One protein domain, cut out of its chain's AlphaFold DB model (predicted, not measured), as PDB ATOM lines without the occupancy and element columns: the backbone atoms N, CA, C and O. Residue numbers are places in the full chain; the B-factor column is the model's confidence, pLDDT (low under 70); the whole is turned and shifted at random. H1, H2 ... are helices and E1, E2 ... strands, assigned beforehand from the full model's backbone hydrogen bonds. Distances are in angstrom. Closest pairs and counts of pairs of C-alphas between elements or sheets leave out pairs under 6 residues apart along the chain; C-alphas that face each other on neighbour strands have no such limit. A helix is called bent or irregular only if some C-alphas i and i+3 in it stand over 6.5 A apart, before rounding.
ATOM      1  N   ALA A   4     225.674 212.643 114.587       83.19
ATOM      2  CA  ALA A   4     224.460 211.830 114.610       83.19
ATOM      3  C   ALA A   4     224.383 210.947 115.861       83.19
ATOM      4  O   ALA A   4     223.307 210.821 116.443       83.19
ATOM      5  N   LYS A   5     225.516 210.402 116.320       86.50
ATOM      6  CA  LYS A   5     225.627 209.624 117.563       86.50
ATOM      7  C   LYS A   5     225.087 210.385 118.769       86.50
ATOM      8  O   LYS A   5     224.292 209.829 119.531       86.50
ATOM      9  N   GLU A   6     225.535 211.622 118.969       87.25
ATOM     10  CA  GLU A   6     225.156 212.416 120.137       87.25
ATOM     11  C   GLU A   6     223.679 212.792 120.070       87.25
ATOM     12  O   GLU A   6     222.934 212.486 120.999       87.25
ATOM     13  N   LYS A   7     223.235 213.327 118.925       88.38
ATOM     14  CA  LYS A   7     221.829 213.679 118.685       88.38
ATOM     15  C   LYS A   7     220.904 212.483 118.902       88.38
ATOM     16  O   LYS A   7     219.920 212.588 119.629       88.38
ATOM     17  N   TYR A   8     221.247 211.332 118.327       89.44
ATOM     18  CA  TYR A   8     220.473 210.108 118.486       89.44
ATOM     19  C   TYR A   8     220.430 209.645 119.945       89.44
ATOM     20  O   TYR A   8     219.352 209.366 120.464       89.44
ATOM     21  N   SER A   9     221.584 209.578 120.615       86.56
ATOM     22  CA  SER A   9     221.669 209.084 121.996       86.56
ATOM     23  C   SER A   9     220.885 209.972 122.964       86.56
ATOM     24  O   SER A   9     220.157 209.451 123.809       86.56
ATOM     25  N   THR A  10     220.988 211.294 122.812       89.12
ATOM     26  CA  THR A  10     220.237 212.263 123.619       89.12
ATOM     27  C   THR A  10     218.738 212.107 123.388       89.12
ATOM     28  O   THR A  10     218.006 211.847 124.340       89.12
ATOM     29  N   SER A  11     218.277 212.126 122.131       87.25
ATOM     30  CA  SER A  11     216.849 211.969 121.828       87.25
ATOM     31  C   SER A  11     216.288 210.600 122.223       87.25
ATOM     32  O   SER A  11     215.120 210.501 122.589       87.25
ATOM     33  N   ALA A  12     217.088 209.533 122.160       85.56
ATOM     34  CA  ALA A  12     216.663 208.206 122.602       85.56
ATOM     35  C   ALA A  12     216.476 208.169 124.123       85.56
ATOM     36  O   ALA A  12     215.461 207.669 124.609       85.56
ATOM     37  N   SER A  13     217.413 208.760 124.869       85.50
ATOM     38  CA  SER A  13     217.317 208.892 126.325       85.50
ATOM     39  C   SER A  13     216.098 209.721 126.742       85.50
ATOM     40  O   SER A  13     215.309 209.288 127.586       85.50
ATOM     41  N   GLU A  14     215.884 210.871 126.099       86.50
ATOM     42  CA  GLU A  14     214.721 211.735 126.332       86.50
ATOM     43  C   GLU A  14     213.409 211.013 126.016       86.50
ATOM     44  O   GLU A  14     212.472 211.052 126.813       86.50
ATOM     45  N   TYR A  15     213.346 210.298 124.888       84.38
ATOM     46  CA  TYR A  15     212.163 209.540 124.490       84.38
ATOM     47  C   TYR A  15     211.817 208.451 125.510       84.38
ATOM     48  O   TYR A  15     210.659 208.332 125.911       84.38
ATOM     49  N   VAL A  16     212.806 207.666 125.950       81.44
ATOM     50  CA  VAL A  16     212.601 206.594 126.938       81.44
ATOM     51  C   VAL A  16     212.219 207.170 128.302       81.44
ATOM     52  O   VAL A  16     211.276 206.679 128.918       81.44
ATOM     53  N   THR A  17     212.880 208.238 128.751       82.00
ATOM     54  CA  THR A  17     212.566 208.897 130.031       82.00
ATOM     55  C   THR A  17     211.155 209.489 130.013       82.00
ATOM     56  O   THR A  17     210.375 209.288 130.946       82.00
ATOM     57  N   GLY A  18     210.777 210.131 128.904       78.69
ATOM     58  CA  GLY A  18     209.444 210.691 128.688       78.69
ATOM     59  C   GLY A  18     208.324 209.650 128.594       78.69
ATOM     60  O   GLY A  18     207.160 210.006 128.760       78.69
ATOM     61  N   MET A  19     208.622 208.356 128.392       70.50
ATOM     62  CA  MET A  19     207.590 207.304 128.404       70.50
ATOM     63  C   MET A  19     206.930 207.119 129.773       70.50
ATOM     64  O   MET A  19     205.792 206.647 129.837       70.50
ATOM     65  N   THR A  20     207.603 207.508 130.860       63.19
ATOM     66  CA  THR A  20     207.051 207.432 132.224       63.19
ATOM     67  C   THR A  20     205.777 208.272 132.376       63.19
ATOM     68  O   THR A  20     204.810 207.819 132.989       63.19
ATOM     69  N   THR A  21     205.725 209.434 131.721       71.50
ATOM     70  CA  THR A  21     204.591 210.374 131.724       71.50
ATOM     71  C   THR A  21     203.753 210.319 130.443       71.50
ATOM     72  O   THR A  21     202.811 211.093 130.273       71.50
ATOM     73  N   ALA A  22     204.059 209.399 129.524       72.00
ATOM     74  CA  ALA A  22     203.430 209.371 128.212       72.00
ATOM     75  C   ALA A  22     202.008 208.782 128.216       72.00
ATOM     76  O   ALA A  22     201.645 207.930 129.031       72.00
ATOM     77  N   SER A  23     201.213 209.206 127.229       74.88
ATOM     78  CA  SER A  23     199.864 208.678 126.976       74.88
ATOM     79  C   SER A  23     199.852 207.158 126.753       74.88
ATOM     80  O   SER A  23     200.826 206.576 126.272       74.88
ATOM     81  N   ASN A  24     198.707 206.511 127.000       78.94
ATOM     82  CA  ASN A  24     198.535 205.064 126.787       78.94
ATOM     83  C   ASN A  24     198.931 204.619 125.367       78.94
ATOM     84  O   ASN A  24     199.604 203.607 125.192       78.94
ATOM     85  N   LYS A  25     198.629 205.434 124.349       74.69
ATOM     86  CA  LYS A  25     199.006 205.170 122.949       74.69
ATOM     87  C   LYS A  25     200.523 205.186 122.719       74.69
ATOM     88  O   LYS A  25     201.027 204.458 121.864       74.69
ATOM     89  N   ALA A  26     201.259 206.025 123.442       71.38
ATOM     90  CA  ALA A  26     202.719 206.054 123.385       71.38
ATOM     91  C   ALA A  26     203.329 204.841 124.107       71.38
ATOM     92  O   ALA A  26     204.231 204.205 123.557       71.38
ATOM     93  N   LYS A  27     202.760 204.447 125.254       76.00
ATOM     94  CA  LYS A  27     203.136 203.221 125.975       76.00
ATOM     95  C   LYS A  27     202.914 201.966 125.125       76.00
ATOM     96  O   LYS A  27     203.824 201.154 124.989       76.00
ATOM     97  N   GLU A  28     201.773 201.850 124.444       79.88
ATOM     98  CA  GLU A  28     201.516 200.746 123.507       79.88
ATOM     99  C   GLU A  28     202.539 200.681 122.367       79.88
ATOM    100  O   GLU A  28     202.972 199.597 121.975       79.88
ATOM    101  N   ARG A  29     202.937 201.833 121.810       74.56
ATOM    102  CA  ARG A  29     203.980 201.880 120.774       74.56
ATOM    103  C   ARG A  29     205.316 201.389 121.315       74.56
ATOM    104  O   ARG A  29     205.979 200.615 120.632       74.56
ATOM    105  N   TYR A  30     205.682 201.807 122.524       76.38
ATOM    106  CA  TYR A  30     206.914 201.377 123.176       76.38
ATOM    107  C   TYR A  30     206.934 199.863 123.434       76.38
ATOM    108  O   TYR A  30     207.902 199.194 123.074       76.38
ATOM    109  N   GLU A  31     205.836 199.294 123.935       80.31
ATOM    110  CA  GLU A  31     205.708 197.846 124.146       80.31
ATOM    111  C   GLU A  31     205.735 197.053 122.828       80.31
ATOM    112  O   GLU A  31     206.391 196.015 122.729       80.31
ATOM    113  N   ARG A  32     205.109 197.563 121.756       77.69
ATOM    114  CA  ARG A  32     205.241 196.962 120.414       77.69
ATOM    115  C   ARG A  32     206.684 196.988 119.919       77.69
ATOM    116  O   ARG A  32     207.122 196.018 119.301       77.69
ATOM    117  N   SER A  33     207.415 198.075 120.165       72.12
ATOM    118  CA  SER A  33     208.831 198.143 119.816       72.12
ATOM    119  C   SER A  33     209.630 197.112 120.620       72.12
ATOM    120  O   SER A  33     210.389 196.362 120.008       72.12
ATOM    121  N   LYS A  34     209.417 196.975 121.937       77.56
ATOM    122  CA  LYS A  34     210.073 195.934 122.758       77.56
ATOM    123  C   LYS A  34     209.835 194.518 122.231       77.56
ATOM    124  O   LYS A  34     210.801 193.786 122.042       77.56
ATOM    125  N   LYS A  35     208.591 194.160 121.901       77.88
ATOM    126  CA  LYS A  35     208.277 192.840 121.320       77.88
ATOM    127  C   LYS A  35     209.015 192.591 120.005       77.88
ATOM    128  O   LYS A  35     209.529 191.501 119.775       77.88
ATOM    129  N   LYS A  36     209.131 193.615 119.151       70.12
ATOM    130  CA  LYS A  36     209.963 193.526 117.938       70.12
ATOM    131  C   LYS A  36     211.429 193.317 118.291       70.12
ATOM    132  O   LYS A  36     212.078 192.473 117.689       70.12
ATOM    133  N   LYS A  37     211.951 194.042 119.281       73.12
ATOM    134  CA  LYS A  37     213.327 193.844 119.740       73.12
ATOM    135  C   LYS A  37     213.577 192.406 120.161       73.12
ATOM    136  O   LYS A  37     214.616 191.884 119.798       73.12
ATOM    137  N   GLU A  38     212.656 191.770 120.873       74.69
ATOM    138  CA  GLU A  38     212.768 190.354 121.243       74.69
ATOM    139  C   GLU A  38     212.781 189.446 120.006       74.69
ATOM    140  O   GLU A  38     213.687 188.620 119.876       74.69
ATOM    141  N   GLN A  39     211.862 189.677 119.060       69.31
ATOM    142  CA  GLN A  39     211.747 188.921 117.808       69.31
ATOM    143  C   GLN A  39     213.018 188.984 116.943       69.31
ATOM    144  O   GLN A  39     213.468 187.959 116.443       69.31
ATOM    145  N   TYR A  40     213.621 190.165 116.800       66.50
ATOM    146  CA  TYR A  40     214.807 190.381 115.958       66.50
ATOM    147  C   TYR A  40     216.124 190.401 116.762       66.50
ATOM    148  O   TYR A  40     217.193 190.676 116.215       66.50
ATOM    149  N   SER A  41     216.071 190.109 118.071       63.88
ATOM    150  CA  SER A  41     217.194 190.294 119.007       63.88
ATOM    151  C   SER A  41     218.450 189.523 118.623       63.88
ATOM    152  O   SER A  41     219.547 189.990 118.922       63.88
ATOM    153  N   LYS A  42     218.308 188.357 117.983       62.97
ATOM    154  CA  LYS A  42     219.437 187.508 117.589       62.97
ATOM    155  C   LYS A  42     220.272 188.193 116.501       62.97
ATOM    156  O   LYS A  42     221.447 188.469 116.727       62.97
ATOM    157  N   ASN A  43     219.626 188.637 115.422       63.47
ATOM    158  CA  ASN A  43     220.284 189.381 114.343       63.47
ATOM    159  C   ASN A  43     220.803 190.744 114.818       63.47
ATOM    160  O   ASN A  43     221.902 191.152 114.457       63.47
ATOM    161  N   TRP A  44     220.058 191.445 115.679       67.00
ATOM    162  CA  TRP A  44     220.477 192.762 116.180       67.00
ATOM    163  C   TRP A  44     221.651 192.703 117.157       67.00
ATOM    164  O   TRP A  44     222.349 193.703 117.318       67.00
ATOM    165  N   LYS A  45     221.861 191.571 117.842       61.31
ATOM    166  CA  LYS A  45     223.035 191.352 118.699       61.31
ATOM    167  C   LYS A  45     224.287 191.062 117.879       61.31
ATOM    168  O   LYS A  45     225.353 191.529 118.262       61.31
ATOM    169  N   GLU A  46     224.147 190.328 116.780       65.94
ATOM    170  CA  GLU A  46     225.262 189.962 115.899       65.94
ATOM    171  C   GLU A  46     225.654 191.107 114.951       65.94
ATOM    172  O   GLU A  46     226.831 191.277 114.645       65.94
ATOM    173  N   GLN A  47     224.696 191.946 114.542       68.06
ATOM    174  CA  GLN A  47     224.898 193.022 113.565       68.06
ATOM    175  C   GLN A  47     224.504 194.390 114.134       68.06
ATOM    176  O   GLN A  47     223.535 195.030 113.705       68.06
ATOM    177  N   LYS A  48     225.263 194.852 115.136       81.88
ATOM    178  CA  LYS A  48     225.142 196.227 115.628       81.88
ATOM    179  C   LYS A  48     225.955 197.190 114.769       81.88
ATOM    180  O   LYS A  48     227.147 196.983 114.555       81.88
ATOM    181  N   ILE A  49     225.344 198.299 114.385       85.94
ATOM    182  CA  ILE A  49     225.958 199.334 113.554       85.94
ATOM    183  C   ILE A  49     226.213 200.611 114.356       85.94
ATOM    184  O   ILE A  49     225.491 200.916 115.315       85.94
ATOM    185  N   ASN A  50     227.215 201.385 113.942       89.12
ATOM    186  CA  ASN A  50     227.357 202.763 114.396       89.12
ATOM    187  C   ASN A  50     226.420 203.656 113.571       89.12
ATOM    188  O   ASN A  50     226.455 203.638 112.340       89.12
ATOM    189  N   ILE A  51     225.576 204.452 114.231       89.31
ATOM    190  CA  ILE A  51     224.659 205.347 113.515       89.31
ATOM    191  C   ILE A  51     225.417 206.403 112.698       89.31
ATOM    192  O   ILE A  51     224.934 206.796 111.639       89.31
ATOM    193  N   ASN A  52     226.624 206.799 113.131       90.94
ATOM    194  CA  ASN A  52     227.481 207.706 112.367       90.94
ATOM    195  C   ASN A  52     227.859 207.097 111.013       90.94
ATOM    196  O   ASN A  52     227.593 207.726 109.995       90.94
ATOM    197  N   GLU A  53     228.359 205.856 110.995       89.88
ATOM    198  CA  GLU A  53     228.724 205.137 109.760       89.88
ATOM    199  C   GLU A  53     227.540 205.054 108.787       89.88
ATOM    200  O   GLU A  53     227.690 205.267 107.584       89.88
ATOM    201  N   LEU A  54     226.336 204.802 109.312       89.69
ATOM    202  CA  LEU A  54     225.128 204.737 108.496       89.69
ATOM    203  C   LEU A  54     224.773 206.099 107.891       89.69
ATOM    204  O   LEU A  54     224.466 206.187 106.700       89.69
ATOM    205  N   THR A  55     224.819 207.161 108.700       91.44
ATOM    206  CA  THR A  55     224.535 208.520 108.225       91.44
ATOM    207  C   THR A  55     225.596 209.017 107.255       91.44
ATOM    208  O   THR A  55     225.232 209.621 106.253       91.44
ATOM    209  N   ASP A  56     226.870 208.703 107.478       92.50
ATOM    210  CA  ASP A  56     227.968 209.099 106.598       92.50
ATOM    211  C   ASP A  56     227.871 208.382 105.241       92.50
ATOM    212  O   ASP A  56     228.099 208.997 104.200       92.50
ATOM    213  N   LYS A  57     227.448 207.108 105.230       92.06
ATOM    214  CA  LYS A  57     227.262 206.324 103.996       92.06
ATOM    215  C   LYS A  57     226.032 206.751 103.193       92.06
ATOM    216  O   LYS A  57     226.113 206.882 101.972       92.06
ATOM    217  N   TYR A  58     224.877 206.923 103.840       92.50
ATOM    218  CA  TYR A  58     223.597 207.066 103.126       92.50
ATOM    219  C   TYR A  58     223.025 208.487 103.140       92.50
ATOM    220  O   TYR A  58     222.310 208.873 102.214       92.50
ATOM    221  N   THR A  59     223.311 209.291 104.159       92.88
ATOM    222  CA  THR A  59     222.753 210.645 104.303       92.88
ATOM    223  C   THR A  59     223.796 211.641 104.829       92.88
ATOM    224  O   THR A  59     223.564 212.259 105.874       92.88
ATOM    225  N   PRO A  60     224.949 211.803 104.147       93.38
ATOM    226  CA  PRO A  60     226.032 212.646 104.644       93.38
ATOM    227  C   PRO A  60     225.580 214.105 104.743       93.38
ATOM    228  O   PRO A  60     224.954 214.635 103.826       93.38
ATOM    229  N   GLY A  61     225.874 214.747 105.878       89.38
ATOM    230  CA  GLY A  61     225.531 216.153 106.131       89.38
ATOM    231  C   GLY A  61     224.038 216.440 106.329       89.38
ATOM    232  O   GLY A  61     223.651 217.601 106.435       89.38
ATOM    233  N   VAL A  62     223.185 215.413 106.380       92.69
ATOM    234  CA  VAL A  62     221.744 215.588 106.588       92.69
ATOM    235  C   VAL A  62     221.432 215.731 108.072       92.69
ATOM    236  O   VAL A  62     221.862 214.924 108.894       92.69
ATOM    237  N   GLU A  63     220.609 216.718 108.409       91.06
ATOM    238  CA  GLU A  63     220.088 216.900 109.761       91.06
ATOM    239  C   GLU A  63     218.879 215.981 110.034       91.06
ATOM    240  O   GLU A  63     217.960 215.910 109.204       91.06
ATOM    241  N   PRO A  64     218.841 215.269 111.179       92.88
ATOM    242  CA  PRO A  64     217.716 214.413 111.520       92.88
ATOM    243  C   PRO A  64     216.465 215.202 111.902       92.88
ATOM    244  O   PRO A  64     216.526 216.298 112.456       92.88
ATOM    245  N   LYS A  65     215.302 214.572 111.716       93.94
ATOM    246  CA  LYS A  65     214.023 215.021 112.277       93.94
ATOM    247  C   LYS A  65     213.425 213.945 113.172       93.94
ATOM    248  O   LYS A  65     213.341 212.782 112.778       93.94
ATOM    249  N   VAL A  66     212.968 214.335 114.359       90.94
ATOM    250  CA  VAL A  66     212.216 213.445 115.250       90.94
ATOM    251  C   VAL A  66     210.749 213.420 114.821       90.94
ATOM    252  O   VAL A  66     210.120 214.458 114.631       90.94
ATOM    253  N   SER A  67     210.198 212.222 114.649       86.56
ATOM    254  CA  SER A  67     208.803 211.981 114.290       86.56
ATOM    255  C   SER A  67     208.246 210.820 115.115       86.56
ATOM    256  O   SER A  67     208.467 209.639 114.826       86.56
ATOM    257  N   GLY A  68     207.523 211.157 116.185       85.81
ATOM    258  CA  GLY A  68     206.976 210.175 117.120       85.81
ATOM    259  C   GLY A  68     208.080 209.377 117.818       85.81
ATOM    260  O   GLY A  68     208.857 209.941 118.573       85.81
ATOM    261  N   SER A  69     208.141 208.066 117.567       86.25
ATOM    262  CA  SER A  69     209.142 207.161 118.158       86.25
ATOM    263  C   SER A  69     210.424 207.020 117.340       86.25
ATOM    264  O   SER A  69     211.235 206.137 117.619       86.25
ATOM    265  N   LYS A  70     210.578 207.816 116.275       91.06
ATOM    266  CA  LYS A  70     211.666 207.656 115.312       91.06
ATOM    267  C   LYS A  70     212.441 208.942 115.096       91.06
ATOM    268  O   LYS A  70     211.854 210.017 115.040       91.06
ATOM    269  N   MET A  71     213.738 208.800 114.876       94.19
ATOM    270  CA  MET A  71     214.603 209.821 114.301       94.19
ATOM    271  C   MET A  71     214.876 209.466 112.839       94.19
ATOM    272  O   MET A  71     215.183 208.315 112.520       94.19
ATOM    273  N   ILE A  72     214.689 210.435 111.946       95.62
ATOM    274  CA  ILE A  72     214.713 210.220 110.500       95.62
ATOM    275  C   ILE A  72     215.748 211.137 109.859       95.62
ATOM    276  O   ILE A  72     215.621 212.356 109.956       95.62
ATOM    277  N   TRP A  73     216.708 210.557 109.142       95.62
ATOM    278  CA  TRP A  73     217.575 211.278 108.207       95.62
ATOM    279  C   TRP A  73     217.084 211.008 106.797       95.62
ATOM    280  O   TRP A  73     216.842 209.859 106.431       95.62
ATOM    281  N   LYS A  74     216.913 212.056 105.997       95.69
ATOM    282  CA  LYS A  74     216.322 211.929 104.666       95.69
ATOM    283  C   LYS A  74     216.988 212.870 103.674       95.69
ATOM    284  O   LYS A  74     216.950 214.079 103.869       95.69
ATOM    285  N   ASN A  75     217.513 212.310 102.588       94.81
ATOM    286  CA  ASN A  75     217.907 213.055 101.392       94.81
ATOM    287  C   ASN A  75     217.075 212.590 100.186       94.81
ATOM    288  O   ASN A  75     216.036 211.939 100.336       94.81
ATOM    289  N   GLU A  76     217.498 212.953  98.979       93.81
ATOM    290  CA  GLU A  76     216.800 212.611  97.740       93.81
ATOM    291  C   GLU A  76     216.738 211.102  97.474       93.81
ATOM    292  O   GLU A  76     215.705 210.611  97.017       93.81
ATOM    293  N   LYS A  77     217.806 210.358  97.799       94.12
ATOM    294  CA  LYS A  77     217.934 208.932  97.469       94.12
ATOM    295  C   LYS A  77     217.588 208.006  98.632       94.12
ATOM    296  O   LYS A  77     216.932 206.998  98.410       94.12
ATOM    297  N   TYR A  78     217.984 208.338  99.851       96.62
ATOM    298  CA  TYR A  78     217.894 207.462 101.011       96.62
ATOM    299  C   TYR A  78     217.120 208.100 102.168       96.62
ATOM    300  O   TYR A  78     217.085 209.320 102.355       96.62
ATOM    301  N   GLU A  79     216.496 207.238 102.965       95.88
ATOM    302  CA  GLU A  79     215.844 207.579 104.222       95.88
ATOM    303  C   GLU A  79     216.270 206.582 105.306       95.88
ATOM    304  O   GLU A  79     215.962 205.391 105.228       95.88
ATOM    305  N   ILE A  80     216.976 207.067 106.327       94.88
ATOM    306  CA  ILE A  80     217.347 206.294 107.513       94.88
ATOM    307  C   ILE A  80     216.275 206.510 108.574       94.88
ATOM    308  O   ILE A  80     215.975 207.648 108.932       94.88
ATOM    309  N   LYS A  81     215.722 205.422 109.110       94.62
ATOM    310  CA  LYS A  81     214.733 205.437 110.195       94.62
ATOM    311  C   LYS A  81     215.313 204.738 111.413       94.62
ATOM    312  O   LYS A  81     215.416 203.514 111.399       94.62
ATOM    313  N   ALA A  82     215.629 205.494 112.459       93.12
ATOM    314  CA  ALA A  82     216.088 204.958 113.734       93.12
ATOM    315  C   ALA A  82     214.970 205.008 114.787       93.12
ATOM    316  O   ALA A  82     214.362 206.054 114.991       93.12
ATOM    317  N   ASP A  83     214.676 203.886 115.440       90.75
ATOM    318  CA  ASP A  83     213.711 203.782 116.536       90.75
ATOM    319  C   ASP A  83     214.374 204.135 117.872       90.75
ATOM    320  O   ASP A  83     215.262 203.420 118.343       90.75
ATOM    321  N   LEU A  84     213.887 205.217 118.481       88.56
ATOM    322  CA  LEU A  84     214.397 205.794 119.725       88.56
ATOM    323  C   LEU A  84     214.107 204.923 120.955       88.56
ATOM    324  O   LEU A  84     214.791 205.043 121.966       88.56
ATOM    325  N   GLY A  85     213.097 204.052 120.893       83.00
ATOM    326  CA  GLY A  85     212.692 203.221 122.024       83.00
ATOM    327  C   GLY A  85     213.529 201.954 122.166       83.00
ATOM    328  O   GLY A  85     213.853 201.555 123.284       83.00
ATOM    329  N   VAL A  86     213.868 201.304 121.049       81.44
ATOM    330  CA  VAL A  86     214.558 199.999 121.084       81.44
ATOM    331  C   VAL A  86     215.996 199.996 120.613       81.44
ATOM    332  O   VAL A  86     216.707 199.034 120.935       81.44
ATOM    333  N   GLY A  87     216.437 201.049 119.923       86.69
ATOM    334  CA  GLY A  87     217.787 201.104 119.378       86.69
ATOM    335  C   GLY A  87     217.923 200.295 118.100       86.69
ATOM    336  O   GLY A  87     218.812 199.458 118.014       86.69
ATOM    337  N   SER A  88     217.030 200.506 117.131       88.56
ATOM    338  CA  SER A  88     217.110 199.840 115.823       88.56
ATOM    339  C   SER A  88     217.092 200.850 114.685       88.56
ATOM    340  O   SER A  88     216.440 201.881 114.815       88.56
ATOM    341  N   ALA A  89     217.763 200.563 113.576       91.00
ATOM    342  CA  ALA A  89     217.775 201.393 112.376       91.00
ATOM    343  C   ALA A  89     217.378 200.590 111.135       91.00
ATOM    344  O   ALA A  89     217.585 199.382 111.067       91.00
ATOM    345  N   ARG A  90     216.840 201.282 110.130       92.12
ATOM    346  CA  ARG A  90     216.650 200.761 108.771       92.12
ATOM    347  C   ARG A  90     217.029 201.820 107.751       92.12
ATOM    348  O   ARG A  90     216.798 203.005 108.001       92.12
ATOM    349  N   VAL A  91     217.500 201.386 106.587       94.00
ATOM    350  CA  VAL A  91     217.756 202.258 105.435       94.00
ATOM    351  C   VAL A  91     216.770 201.928 104.331       94.00
ATOM    352  O   VAL A  91     216.587 200.764 103.988       94.00
ATOM    353  N   PHE A  92     216.121 202.949 103.789       94.88
ATOM    354  CA  PHE A  92     215.192 202.834 102.674       94.88
ATOM    355  C   PHE A  92     215.739 203.590 101.466       94.88
ATOM    356  O   PHE A  92     215.987 204.793 101.555       94.88
ATOM    357  N   ASP A  93     215.903 202.902 100.340       95.25
ATOM    358  CA  ASP A  93     216.163 203.524  99.046       95.25
ATOM    359  C   ASP A  93     214.838 204.006  98.446       95.25
ATOM    360  O   ASP A  93     213.915 203.239  98.164       95.25
ATOM    361  N   ARG A  94     214.739 205.320  98.262       94.38
ATOM    362  CA  ARG A  94     213.551 206.017  97.771       94.38
ATOM    363  C   ARG A  94     213.368 205.882  96.262       94.38
ATOM    364  O   ARG A  94     212.234 206.005  95.802       94.38
ATOM    365  N   LYS A  95     214.445 205.648  95.506       92.00
ATOM    366  CA  LYS A  95     214.381 205.412  94.057       92.00
ATOM    367  C   LYS A  95     213.880 204.000  93.778       92.00
ATOM    368  O   LYS A  95     212.952 203.832  92.995       92.00
ATOM    369  N   LEU A  96     214.443 203.013  94.472       91.44
ATOM    370  CA  LEU A  96     214.059 201.602  94.341       91.44
ATOM    371  C   LEU A  96     212.797 201.247  95.139       91.44
ATOM    372  O   LEU A  96     212.225 200.180  94.948       91.44
ATOM    373  N   LYS A  97     212.355 202.151  96.021       93.31
ATOM    374  CA  LYS A  97     211.228 201.971  96.945       93.31
ATOM    375  C   LYS A  97     211.370 200.714  97.809       93.31
ATOM    376  O   LYS A  97     210.373 200.055  98.101       93.31
ATOM    377  N   ASN A  98     212.593 200.405  98.237       94.19
ATOM    378  CA  ASN A  98     212.884 199.199  99.004       94.19
ATOM    379  C   ASN A  98     213.842 199.456 100.172       94.19
ATOM    380  O   ASN A  98     214.580 200.441 100.187       94.19
ATOM    381  N   TYR A  99     213.817 198.569 101.164       93.38
ATOM    382  CA  TYR A  99     214.787 198.576 102.251       93.38
ATOM    383  C   TYR A  99     216.106 197.945 101.813       93.38
ATOM    384  O   TYR A  99     216.118 197.071 100.951       93.38
ATOM    385  N   LEU A 100     217.200 198.401 102.415       91.75
ATOM    386  CA  LEU A 100     218.537 197.880 102.160       91.75
ATOM    387  C   LEU A 100     218.986 196.966 103.295       91.75
ATOM    388  O   LEU A 100     218.655 197.219 104.460       91.75
ATOM    389  N   ASP A 101     219.732 195.926 102.946       90.06
ATOM    390  CA  ASP A 101     220.459 195.097 103.901       90.06
ATOM    391  C   ASP A 101     221.760 195.777 104.384       90.06
ATOM    392  O   ASP A 101     222.026 196.950 104.094       90.06
ATOM    393  N   ILE A 102     222.564 195.055 105.170       83.12
ATOM    394  CA  ILE A 102     223.814 195.580 105.737       83.12
ATOM    395  C   ILE A 102     224.870 195.906 104.666       83.12
ATOM    396  O   ILE A 102     225.675 196.824 104.850       83.12
ATOM    397  N   ASN A 103     224.835 195.211 103.528       85.44
ATOM    398  CA  ASN A 103     225.743 195.441 102.408       85.44
ATOM    399  C   ASN A 103     225.310 196.672 101.595       85.44
ATOM    400  O   ASN A 103     226.150 197.416 101.079       85.44
ATOM    401  N   GLY A 104     224.013 196.983 101.619       86.38
ATOM    402  CA  GLY A 104     223.397 198.084 100.887       86.38
ATOM    403  C   GLY A 104     222.556 197.615  99.705       86.38
ATOM    404  O   GLY A 104     222.201 198.444  98.867       86.38
ATOM    405  N   ASP A 105     222.225 196.325  99.651       90.06
ATOM    406  CA  ASP A 105     221.451 195.728  98.574       90.06
ATOM    407  C   ASP A 105     219.950 195.738  98.903       90.06
ATOM    408  O   ASP A 105     219.560 195.516 100.058       90.06
ATOM    409  N   PRO A 106     219.070 195.998  97.916       90.12
ATOM    410  CA  PRO A 106     217.627 195.946  98.108       90.12
ATOM    411  C   PRO A 106     217.179 194.571  98.598       90.12
ATOM    412  O   PRO A 106     217.383 193.560  97.928       90.12
ATOM    413  N   CYS A 107     216.511 194.539  99.744       87.69
ATOM    414  CA  CYS A 107     216.120 193.303 100.393       87.69
ATOM    415  C   CYS A 107     214.697 193.403 100.945       87.69
ATOM    416  O   CYS A 107     214.341 194.326 101.677       87.69
ATOM    417  N   ASN A 108     213.876 192.403 100.619       84.44
ATOM    418  CA  ASN A 108     212.505 192.297 101.127       84.44
ATOM    419  C   ASN A 108     212.438 191.581 102.486       84.44
ATOM    420  O   ASN A 108     211.377 191.539 103.111       84.44
ATOM    421  N   ASN A 109     213.555 191.016 102.957       84.06
ATOM    422  CA  ASN A 109     213.608 190.334 104.238       84.06
ATOM    423  C   ASN A 109     213.745 191.353 105.382       84.06
ATOM    424  O   ASN A 109     214.742 192.067 105.514       84.06
ATOM    425  N   ASN A 110     212.735 191.411 106.249       79.31
ATOM    426  CA  ASN A 110     212.749 192.305 107.402       79.31
ATOM    427  C   ASN A 110     213.866 191.973 108.400       79.31
ATOM    428  O   ASN A 110     214.379 192.900 109.025       79.31
ATOM    429  N   ASP A 111     214.270 190.706 108.509       79.00
ATOM    430  CA  ASP A 111     215.329 190.251 109.416       79.00
ATOM    431  C   ASP A 111     216.714 190.777 109.023       79.00
ATOM    432  O   ASP A 111     217.569 190.950 109.889       79.00
ATOM    433  N   LEU A 112     216.923 191.039 107.728       81.88
ATOM    434  CA  LEU A 112     218.198 191.497 107.161       81.88
ATOM    435  C   LEU A 112     218.274 193.019 107.002       81.88
ATOM    436  O   LEU A 112     219.343 193.568 106.759       81.88
ATOM    437  N   THR A 113     217.138 193.709 107.129       86.38
ATOM    438  CA  THR A 113     217.020 195.160 106.898       86.38
ATOM    439  C   THR A 113     216.779 195.964 108.174       86.38
ATOM    440  O   THR A 113     216.604 197.185 108.110       86.38
ATOM    441  N   HIS A 114     216.716 195.298 109.334       86.44
ATOM    442  CA  HIS A 114     216.739 195.946 110.642       86.44
ATOM    443  C   HIS A 114     218.098 195.743 111.300       86.44
ATOM    444  O   HIS A 114     218.503 194.617 111.577       86.44
ATOM    445  N   PHE A 115     218.745 196.851 111.631       86.12
ATOM    446  CA  PHE A 115     220.051 196.872 112.273       86.12
ATOM    447  C   PHE A 115     219.907 197.254 113.739       86.12
ATOM    448  O   PHE A 115     219.141 198.164 114.068       86.12
ATOM    449  N   GLY A 116     220.663 196.606 114.621       87.19
ATOM    450  CA  GLY A 116     220.818 197.089 115.991       87.19
ATOM    451  C   GLY A 116     221.693 198.340 115.994       87.19
ATOM    452  O   GLY A 116     222.714 198.374 115.318       87.19
ATOM    453  N   ILE A 117     221.332 199.375 116.744       88.50
ATOM    454  CA  ILE A 117     222.209 200.535 116.949       88.50
ATOM    455  C   ILE A 117     223.080 200.242 118.172       88.50
ATOM    456  O   ILE A 117     222.566 199.873 119.233       88.50
ATOM    457  N   LYS A 118     224.401 200.379 118.019       86.50
ATOM    458  CA  LYS A 118     225.360 200.293 119.131       86.50
ATOM    459  C   LYS A 118     224.985 201.297 120.231       86.50
ATOM    460  O   LYS A 118     224.457 202.368 119.945       86.50
TER     461      LYS A 118
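What this domain is: This is residues 4 to 118 of the 123 residues of an uncharacterized protein of Fibrobacter sp. UWEL (UniProt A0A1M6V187). A twisted sheet, a meander of E1 to E5 with E6 added beside E4, has H3 and residues 4 to 15 of H1 over one face. H1 and H2, a helical hairpin, form a V whose tip, residues 20 to 25, sticks out past the sheet; from there H2 comes back to E6, and the small H4 sits near its kink. The printed part has 115 residues, with four named helices and six named strands in the order H1 H2 H3 E1 E2 E3 E4 E5 H4 E6. The sheet is branched and its neighbour pairs are antiparallel; the class is mixed, helices and strands. The whole is compact, with a radius of gyration of the C-alphas of 13.7 A and spans of 39 by 30 by 23 A.

How they stand to each other: H1, residues 4 to 21, only just touches H2, residues 24 to 46, with 3 pairs of C-alphas within 8 A; the closest are those of Met 19 and Lys 27, 6.5 A apart. This hairpin's lines stand at a steep tilt of 45 degrees, opposite ways. H2 has a kink of 68 degrees near residue 40 and is irregular, with C-alphas 39 and 42 being 7.8 A apart. H3, residues 51 to 58, touches residues 4 to 5 of H1, the closest C-alphas being those of Ala 4 and Asn 52, 5.6 A apart. The meander, each strand the antiparallel neighbour of the one before, is E1, residues 65 to 67, E2, 70 to 74, E3, 78 to 83, E4, 88 to 93, and E5, 98 to 100. Within hydrogen-bond range are N 65 and O 72, 2.8 A; N 71 and O 82, 2.8 A; N 83 and O 88, 2.7 A; and N 93 and O 98, 2.8 A. E5 and E6, residues 115 to 117, lie on the other side of E4 from E3; N 89 and O 115 are 2.8 A apart. H3 is over E3 at a height over the sheet of 8.7 A, with H1 on the same face and H2 on the opposite face. The closest C-alphas of H2 and E6 are those of Trp 44 and Gly 116, 4.3 A apart. H4, residues 110 to 113, only grazes the sheet. In H3 every O i to N i+4 pair is within hydrogen-bond range, in H1 12 of 14, in H2 17 of 19; H4 is too short for one.

Where its parts are: H1 begins at C-alpha 4, (224.460, 211.830, 114.610), and is 26.3 A long. H2 measures 32.6 A and H3 10.6 A. E3 measures 16.5 A and E4 17.2 A. E6 ends at C-alpha 117, (222.209, 200.535, 116.949).

The domain as a whole: The C-alphas farthest apart, those of Thr 21 and Asp 105, are 40.0 A apart. The printed part has no cut and no long link. The mean pLDDT of the printed part is 84.8, with residues 20 and 39 to 47 under 70.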